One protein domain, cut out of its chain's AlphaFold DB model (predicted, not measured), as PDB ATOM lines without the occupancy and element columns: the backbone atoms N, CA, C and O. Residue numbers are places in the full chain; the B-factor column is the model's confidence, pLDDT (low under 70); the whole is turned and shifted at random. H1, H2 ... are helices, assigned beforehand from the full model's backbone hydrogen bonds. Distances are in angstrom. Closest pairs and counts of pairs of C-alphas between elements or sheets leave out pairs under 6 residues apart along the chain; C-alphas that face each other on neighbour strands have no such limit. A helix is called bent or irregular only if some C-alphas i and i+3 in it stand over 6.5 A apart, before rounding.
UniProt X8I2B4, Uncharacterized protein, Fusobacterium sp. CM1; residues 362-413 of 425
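AT A GLANCE: This is residues 362 to 413 of the 425 residues of an uncharacterized protein of Fusobacterium sp. CM1 (UniProt X8I2B4). Four short helices lie as two pairs in two thin layers: H1 and H2 make one layer, and over it lie H4, which crosses H1 at nearly a right angle, and H3, which is near H2. The crossing of H1 and H4 is the one well-formed helix contact; H2 and H3, running opposite ways, are more loosely joined to the rest, and residues 389 to 394, at the turn from H2 to H3, stick out free. The printed part has 52 residues with four named helices, in the order H1, H2, H3, H4 along the chain, and no named strand; its class is all helix. The whole is compact, with a radius of gyration of the C-alphas of 10.7 A, and the C-alphas span 31 by 23 by 15 A along their three main axes.

IN THESE COORDINATES: Start at Asp 362, just before the first helix, and find C-alpha 363 at (-18.881, 51.120, -14.002). There H1 begins; it holds residues 363 to 376, and its 14 residues make it the longest helix, 20.0 A from first to last C-alpha. Watch z climb along it until you reach C-alpha 376 at (-14.061, 46.781, 4.923). After four residues in between, H2 begins at C-alpha 381; it holds residues 381 to 390 and is 14.2 A from first to last C-alpha, and here z falls again, down to C-alpha 390 at (1.471, 51.229, -8.508). Pass Thr 391 and Ser 392 to reach H3, residues 393 to 399, a helix of 9.9 A. After the single residue Ile 400 comes H4, residues 401 to 411, 15.2 A long; along it x becomes steadily more negative, and it ends with C-alpha 411 at (-25.340, 44.814, 0.122). Tyr 412 and Pro 413 follow and end the printed part. The model has no bent and no irregular helix here.

HOW THE PARTS SIT: Begin with H1 and look at Ala 373. Its C-alpha is 4.8 A from that of Glu 403, the closest pair between H1 and H4. These two helices touch, with 12 pairs of C-alphas within 8 A, and their lines are about perpendicular at 76 degrees. Next compare H1 with H2: they are close but not clearly touching, and the closest C-alphas are those of Glu 374 and Leu 384, 7.9 A apart. H1 and H2 run opposite ways at a steep tilt of 38 degrees. Go on to H2 and H3, which are also close but not clearly touching; their closest C-alphas, those of Lys 388 and Tyr 396, are 6.1 A apart. These two run opposite ways at a tilt of 35.2 degrees, only just steep. H3 and H4 meet only through their link. H1 and H3 are apart, but only just, with 8.1 A between their closest C-alphas, and H2 and H4 are apart. In the backbones of H1, H2, H3 and H4 every O i to N i+4 pair is within hydrogen-bond range.

THE WHOLE: Look for the greatest extent between the C-alphas of Lys 390 and Pro 413, the two farthest apart, at 31.5 A. The first and last printed C-alphas, those of Asp 362 and Pro 413, are 15.6 A apart. The printed part runs from 362 to 413 with no cut. The links from H1 to H2, from H2 to H3 and from H3 to H4 are tight, and there is no long link. The mean pLDDT of the printed part is 84.3, and no printed residue is under 70; among the helices, find a mean of 88 in H1 and of 80 in H2.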
ATOM      1  N   ASP A 362     -21.820  47.300 -14.366       88.81
ATOM      2  CA  ASP A 362     -21.844  48.745 -14.623       88.81
ATOM      3  C   ASP A 362     -20.701  49.470 -13.885       88.81
ATOM      4  O   ASP A 362     -20.385  49.154 -12.736       88.81
ATOM      5  N   GLU A 363     -20.077  50.455 -14.530       86.50
ATOM      6  CA  GLU A 363     -18.881  51.120 -14.002       86.50
ATOM      7  C   GLU A 363     -19.152  51.890 -12.696       86.50
ATOM      8  O   GLU A 363     -18.294  51.923 -11.807       86.50
ATOM      9  N   ASN A 364     -20.356  52.448 -12.518       87.06
ATOM     10  CA  ASN A 364     -20.727  53.108 -11.265       87.06
ATOM     11  C   ASN A 364     -20.879  52.089 -10.134       87.06
ATOM     12  O   ASN A 364     -20.413  52.325  -9.019       87.06
ATOM     13  N   LEU A 365     -21.466  50.934 -10.445       85.56
ATOM     14  CA  LEU A 365     -21.669  49.837  -9.506       85.56
ATOM     15  C   LEU A 365     -20.340  49.193  -9.091       85.56
ATOM     16  O   LEU A 365     -20.108  48.971  -7.904       85.56
ATOM     17  N   GLN A 366     -19.423  48.978 -10.040       88.94
ATOM     18  CA  GLN A 366     -18.058  48.527  -9.751       88.94
ATOM     19  C   GLN A 366     -17.355  49.477  -8.780       88.94
ATOM     20  O   GLN A 366     -16.742  49.032  -7.807       88.94
ATOM     21  N   ASN A 367     -17.426  50.783  -9.043       88.06
ATOM     22  CA  ASN A 367     -16.759  51.796  -8.231       88.06
ATOM     23  C   ASN A 367     -17.358  51.895  -6.823       88.06
ATOM     24  O   ASN A 367     -16.604  52.061  -5.862       88.06
ATOM     25  N   ASP A 368     -18.677  51.772  -6.689       90.00
ATOM     26  CA  ASP A 368     -19.366  51.777  -5.396       90.00
ATOM     27  C   ASP A 368     -19.007  50.536  -4.562       90.00
ATOM     28  O   ASP A 368     -18.527  50.664  -3.433       90.00
ATOM     29  N   ILE A 369     -19.092  49.336  -5.154       89.19
ATOM     30  CA  ILE A 369     -18.700  48.077  -4.497       89.19
ATOM     31  C   ILE A 369     -17.224  48.112  -4.096       89.19
ATOM     32  O   ILE A 369     -16.875  47.739  -2.977       89.19
ATOM     33  N   THR A 370     -16.347  48.594  -4.981       89.12
ATOM     34  CA  THR A 370     -14.910  48.679  -4.695       89.12
ATOM     35  C   THR A 370     -14.642  49.633  -3.531       89.12
ATOM     36  O   THR A 370     -13.913  49.268  -2.618       89.12
ATOM     37  N   LYS A 371     -15.260  50.822  -3.493       88.38
ATOM     38  CA  LYS A 371     -15.094  51.774  -2.376       88.38
ATOM     39  C   LYS A 371     -15.576  51.204  -1.044       88.38
ATOM     40  O   LYS A 371     -14.926  51.397  -0.021       88.38
ATOM     41  N   LYS A 372     -16.699  50.490  -1.044       88.69
ATOM     42  CA  LYS A 372     -17.225  49.835   0.159       88.69
ATOM     43  C   LYS A 372     -16.327  48.685   0.622       88.69
ATOM     44  O   LYS A 372     -16.049  48.574   1.814       88.69
ATOM     45  N   ALA A 373     -15.782  47.908  -0.311       87.69
ATOM     46  CA  ALA A 373     -14.790  46.878  -0.018       87.69
ATOM     47  C   ALA A 373     -13.487  47.466   0.556       87.69
ATOM     48  O   ALA A 373     -12.920  46.903   1.489       87.69
ATOM     49  N   GLU A 374     -13.044  48.626   0.058       88.38
ATOM     50  CA  GLU A 374     -11.885  49.359   0.590       88.38
ATOM     51  C   GLU A 374     -12.095  49.787   2.056       88.38
ATOM     52  O   GLU A 374     -11.148  49.751   2.837       88.38
ATOM     53  N   ILE A 375     -13.325  50.130   2.460       86.44
ATOM     54  CA  ILE A 375     -13.667  50.469   3.857       86.44
ATOM     55  C   ILE A 375     -13.671  49.219   4.753       86.44
ATOM     56  O   ILE A 375     -13.303  49.292   5.925       86.44
ATOM     57  N   LEU A 376     -14.075  48.066   4.211       83.31
ATOM     58  CA  LEU A 376     -14.061  46.781   4.923       83.31
ATOM     59  C   LEU A 376     -12.662  46.156   5.017       83.31
ATOM     60  O   LEU A 376     -12.474  45.186   5.758       83.31
ATOM     61  N   TYR A 377     -11.686  46.686   4.279       84.88
ATOM     62  CA  TYR A 377     -10.313  46.213   4.310       84.88
ATOM     63  C   TYR A 377      -9.656  46.554   5.653       84.88
ATOM     64  O   TYR A 377      -9.359  47.706   5.954       84.88
ATOM     65  N   GLY A 378      -9.378  45.532   6.466       75.38
ATOM     66  CA  GLY A 378      -8.815  45.695   7.814       75.38
ATOM     67  C   GLY A 378      -7.319  46.040   7.882       75.38
ATOM     68  O   GLY A 378      -6.730  45.926   8.954       75.38
ATOM     69  N   GLY A 379      -6.676  46.382   6.759       78.06
ATOM     70  CA  GLY A 379      -5.244  46.705   6.682       78.06
ATOM     71  C   GLY A 379      -4.950  48.208   6.577       78.06
ATOM     72  O   GLY A 379      -5.847  49.041   6.637       78.06
ATOM     73  N   SER A 380      -3.672  48.573   6.411       82.44
ATOM     74  CA  SER A 380      -3.263  49.987   6.349       82.44
ATOM     75  C   SER A 380      -3.802  50.693   5.088       82.44
ATOM     76  O   SER A 380      -3.505  50.241   3.974       82.44
ATOM     77  N   PRO A 381      -4.498  51.840   5.231       77.19
ATOM     78  CA  PRO A 381      -4.963  52.647   4.100       77.19
ATOM     79  C   PRO A 381      -3.834  53.102   3.163       77.19
ATOM     80  O   PRO A 381      -4.018  53.176   1.950       77.19
ATOM     81  N   GLU A 382      -2.631  53.339   3.698       79.94
ATOM     82  CA  GLU A 382      -1.457  53.747   2.912       79.94
ATOM     83  C   GLU A 382      -0.980  52.641   1.958       79.94
ATOM     84  O   GLU A 382      -0.501  52.915   0.854       79.94
ATOM     85  N   ILE A 383      -1.124  51.372   2.363       79.44
ATOM     86  CA  ILE A 383      -0.774  50.207   1.538       79.44
ATOM     87  C   ILE A 383      -1.767  50.074   0.384       79.44
ATOM     88  O   ILE A 383      -1.357  49.846  -0.755       79.44
ATOM     89  N   LEU A 384      -3.052  50.265   0.672       82.12
ATOM     90  CA  LEU A 384      -4.124  50.189  -0.311       82.12
ATOM     91  C   LEU A 384      -3.977  51.281  -1.381       82.12
ATOM     92  O   LEU A 384      -3.979  50.992  -2.577       82.12
ATOM     93  N   ASP A 385      -3.713  52.515  -0.955       81.38
ATOM     94  CA  ASP A 385      -3.491  53.669  -1.831       81.38
ATOM     95  C   ASP A 385      -2.201  53.523  -2.672       81.38
ATOM     96  O   ASP A 385      -2.146  53.848  -3.864       81.38
ATOM     97  N   LYS A 386      -1.149  52.924  -2.097       83.12
ATOM     98  CA  LYS A 386       0.073  52.564  -2.835       83.12
ATOM     99  C   LYS A 386      -0.182  51.479  -3.886       83.12
ATOM    100  O   LYS A 386       0.344  51.597  -4.994       83.12
ATOM    101  N   LEU A 387      -0.965  50.448  -3.568       80.81
ATOM    102  CA  LEU A 387      -1.322  49.377  -4.505       80.81
ATOM    103  C   LEU A 387      -2.188  49.905  -5.649       80.81
ATOM    104  O   LEU A 387      -1.890  49.618  -6.808       80.81
ATOM    105  N   LYS A 388      -3.176  50.750  -5.346       81.44
ATOM    106  CA  LYS A 388      -4.064  51.381  -6.331       81.44
ATOM    107  C   LYS A 388      -3.302  52.233  -7.351       81.44
ATOM    108  O   LYS A 388      -3.646  52.227  -8.528       81.44
ATOM    109  N   ARG A 389      -2.231  52.920  -6.924       80.06
ATOM    110  CA  ARG A 389      -1.375  53.741  -7.805       80.06
ATOM    111  C   ARG A 389      -0.294  52.971  -8.562       80.06
ATOM    112  O   ARG A 389       0.102  53.405  -9.638       80.06
ATOM    113  N   LYS A 390       0.259  51.898  -7.984       77.88
ATOM    114  CA  LYS A 390       1.471  51.229  -8.508       77.88
ATOM    115  C   LYS A 390       1.221  49.876  -9.175       77.88
ATOM    116  O   LYS A 390       2.170  49.294  -9.695       77.88
ATOM    117  N   THR A 391      -0.002  49.353  -9.145       79.44
ATOM    118  CA  THR A 391      -0.332  48.033  -9.706       79.44
ATOM    119  C   THR A 391      -1.479  48.113 -10.708       79.44
ATOM    120  O   THR A 391      -2.162  49.128 -10.811       79.44
ATOM    121  N   SER A 392      -1.675  47.055 -11.501       82.31
ATOM    122  CA  SER A 392      -2.779  47.003 -12.461       82.31
ATOM    123  C   SER A 392      -4.129  46.877 -11.748       82.31
ATOM    124  O   SER A 392      -4.218  46.244 -10.696       82.31
ATOM    125  N   LYS A 393      -5.208  47.399 -12.358       80.56
ATOM    126  CA  LYS A 393      -6.586  47.287 -11.829       80.56
ATOM    127  C   LYS A 393      -6.941  45.838 -11.469       80.56
ATOM    128  O   LYS A 393      -7.502  45.584 -10.414       80.56
ATOM    129  N   ASN A 394      -6.541  44.874 -12.298       80.81
ATOM    130  CA  ASN A 394      -6.773  43.448 -12.046       80.81
ATOM    131  C   ASN A 394      -6.005  42.931 -10.813       80.81
ATOM    132  O   ASN A 394      -6.567  42.205 -10.000       80.81
ATOM    133  N   PHE A 395      -4.739  43.329 -10.639       81.75
ATOM    134  CA  PHE A 395      -3.952  42.958  -9.458       81.75
ATOM    135  C   PHE A 395      -4.520  43.582  -8.179       81.75
ATOM    136  O   PHE A 395      -4.621  42.910  -7.156       81.75
ATOM    137  N   TYR A 396      -4.942  44.842  -8.259       86.25
ATOM    138  CA  TYR A 396      -5.599  45.539  -7.162       86.25
ATOM    139  C   TYR A 396      -6.899  44.844  -6.738       86.25
ATOM    140  O   TYR A 396      -7.073  44.532  -5.565       86.25
ATOM    141  N   LEU A 397      -7.770  44.502  -7.692       86.56
ATOM    142  CA  LEU A 397      -9.023  43.797  -7.409       86.56
ATOM    143  C   LEU A 397      -8.797  42.393  -6.836       86.56
ATOM    144  O   LEU A 397      -9.529  41.991  -5.940       86.56
ATOM    145  N   LYS A 398      -7.757  41.670  -7.280       85.69
ATOM    146  CA  LYS A 398      -7.343  40.395  -6.659       85.69
ATOM    147  C   LYS A 398      -6.982  40.559  -5.192       85.69
ATOM    148  O   LYS A 398      -7.252  39.665  -4.396       85.69
ATOM    149  N   PHE A 399      -6.340  41.672  -4.858       84.44
ATOM    150  CA  PHE A 399      -5.825  41.926  -3.522       84.44
ATOM    151  C   PHE A 399      -6.939  42.176  -2.499       84.44
ATOM    152  O   PHE A 399      -6.824  41.713  -1.370       84.44
ATOM    153  N   ILE A 400      -8.024  42.840  -2.906       87.31
ATOM    154  CA  ILE A 400      -9.205  43.118  -2.062       87.31
ATOM    155  C   ILE A 400     -10.416  42.237  -2.407       87.31
ATOM    156  O   ILE A 400     -11.564  42.582  -2.123       87.31
ATOM    157  N   TRP A 401     -10.190  41.105  -3.077       89.06
ATOM    158  CA  TRP A 401     -11.276  40.301  -3.646       89.06
ATOM    159  C   TRP A 401     -12.214  39.714  -2.583       89.06
ATOM    160  O   TRP A 401     -13.420  39.602  -2.796       89.06
ATOM    161  N   ILE A 402     -11.670  39.359  -1.417       84.06
ATOM    162  CA  ILE A 402     -12.445  38.806  -0.299       84.06
ATOM    163  C   ILE A 402     -13.425  39.860   0.236       84.06
ATOM    164  O   ILE A 402     -14.572  39.550   0.552       84.06
ATOM    165  N   GLU A 403     -12.983  41.108   0.321       89.69
ATOM    166  CA  GLU A 403     -13.768  42.253   0.766       89.69
ATOM    167  C   GLU A 403     -14.824  42.647  -0.274       89.69
ATOM    168  O   GLU A 403     -15.945  43.000   0.097       89.69
ATOM    169  N   ILE A 404     -14.508  42.505  -1.566       87.62
ATOM    170  CA  ILE A 404     -15.465  42.686  -2.666       87.62
ATOM    171  C   ILE A 404     -16.598  41.659  -2.563       87.62
ATOM    172  O   ILE A 404     -17.763  42.051  -2.559       87.62
ATOM    173  N   LEU A 405     -16.281  40.369  -2.396       84.75
ATOM    174  CA  LEU A 405     -17.301  39.325  -2.244       84.75
ATOM    175  C   LEU A 405     -18.191  39.564  -1.019       84.75
ATOM    176  O   LEU A 405     -19.410  39.517  -1.134       84.75
ATOM    177  N   LYS A 406     -17.602  39.916   0.132       85.44
ATOM    178  CA  LYS A 406     -18.369  40.250   1.345       85.44
ATOM    179  C   LYS A 406     -19.310  41.436   1.138       85.44
ATOM    180  O   LYS A 406     -20.419  41.431   1.663       85.44
ATOM    181  N   THR A 407     -18.860  42.455   0.406       87.94
ATOM    182  CA  THR A 407     -19.684  43.623   0.066       87.94
ATOM    183  C   THR A 407     -20.866  43.218  -0.810       87.94
ATOM    184  O   THR A 407     -21.992  43.623  -0.538       87.94
ATOM    185  N   ILE A 408     -20.627  42.390  -1.831       86.06
ATOM    186  CA  ILE A 408     -21.674  41.908  -2.740       86.06
ATOM    187  C   ILE A 408     -22.694  41.054  -1.990       86.06
ATOM    188  O   ILE A 408     -23.881  41.350  -2.054       86.06
ATOM    189  N   ASP A 409     -22.246  40.072  -1.207       82.69
ATOM    190  CA  ASP A 409     -23.141  39.174  -0.467       82.69
ATOM    191  C   ASP A 409     -24.029  39.925   0.537       82.69
ATOM    192  O   ASP A 409     -25.167  39.529   0.793       82.69
ATOM    193  N   LYS A 410     -23.511  41.011   1.120       84.81
ATOM    194  CA  LYS A 410     -24.202  41.773   2.162       84.81
ATOM    195  C   LYS A 410     -25.117  42.865   1.611       84.81
ATOM    196  O   LYS A 410     -26.188  43.086   2.168       84.81
ATOM    197  N   GLU A 411     -24.680  43.583   0.581       84.81
ATOM    198  CA  GLU A 411     -25.340  44.814   0.122       84.81
ATOM    199  C   GLU A 411     -25.892  44.719  -1.303       84.81
ATOM    200  O   GLU A 411     -26.741  45.525  -1.677       84.81
ATOM    201  N   TYR A 412     -25.468  43.719  -2.079       84.50
ATOM    202  CA  TYR A 412     -25.908  43.504  -3.458       84.50
ATOM    203  C   TYR A 412     -26.233  42.022  -3.731       84.50
ATOM    204  O   TYR A 412     -25.687  41.437  -4.668       84.50
ATOM    205  N   PRO A 413     -27.145  41.396  -2.957       77.56
ATOM    206  CA  PRO A 413     -27.449  39.959  -3.054       77.56
ATOM    207  C   PRO A 413     -28.087  39.535  -4.394       77.56
ATOM    208  O   PRO A 413     -28.232  38.338  -4.675       77.56
TER     209      PRO A 413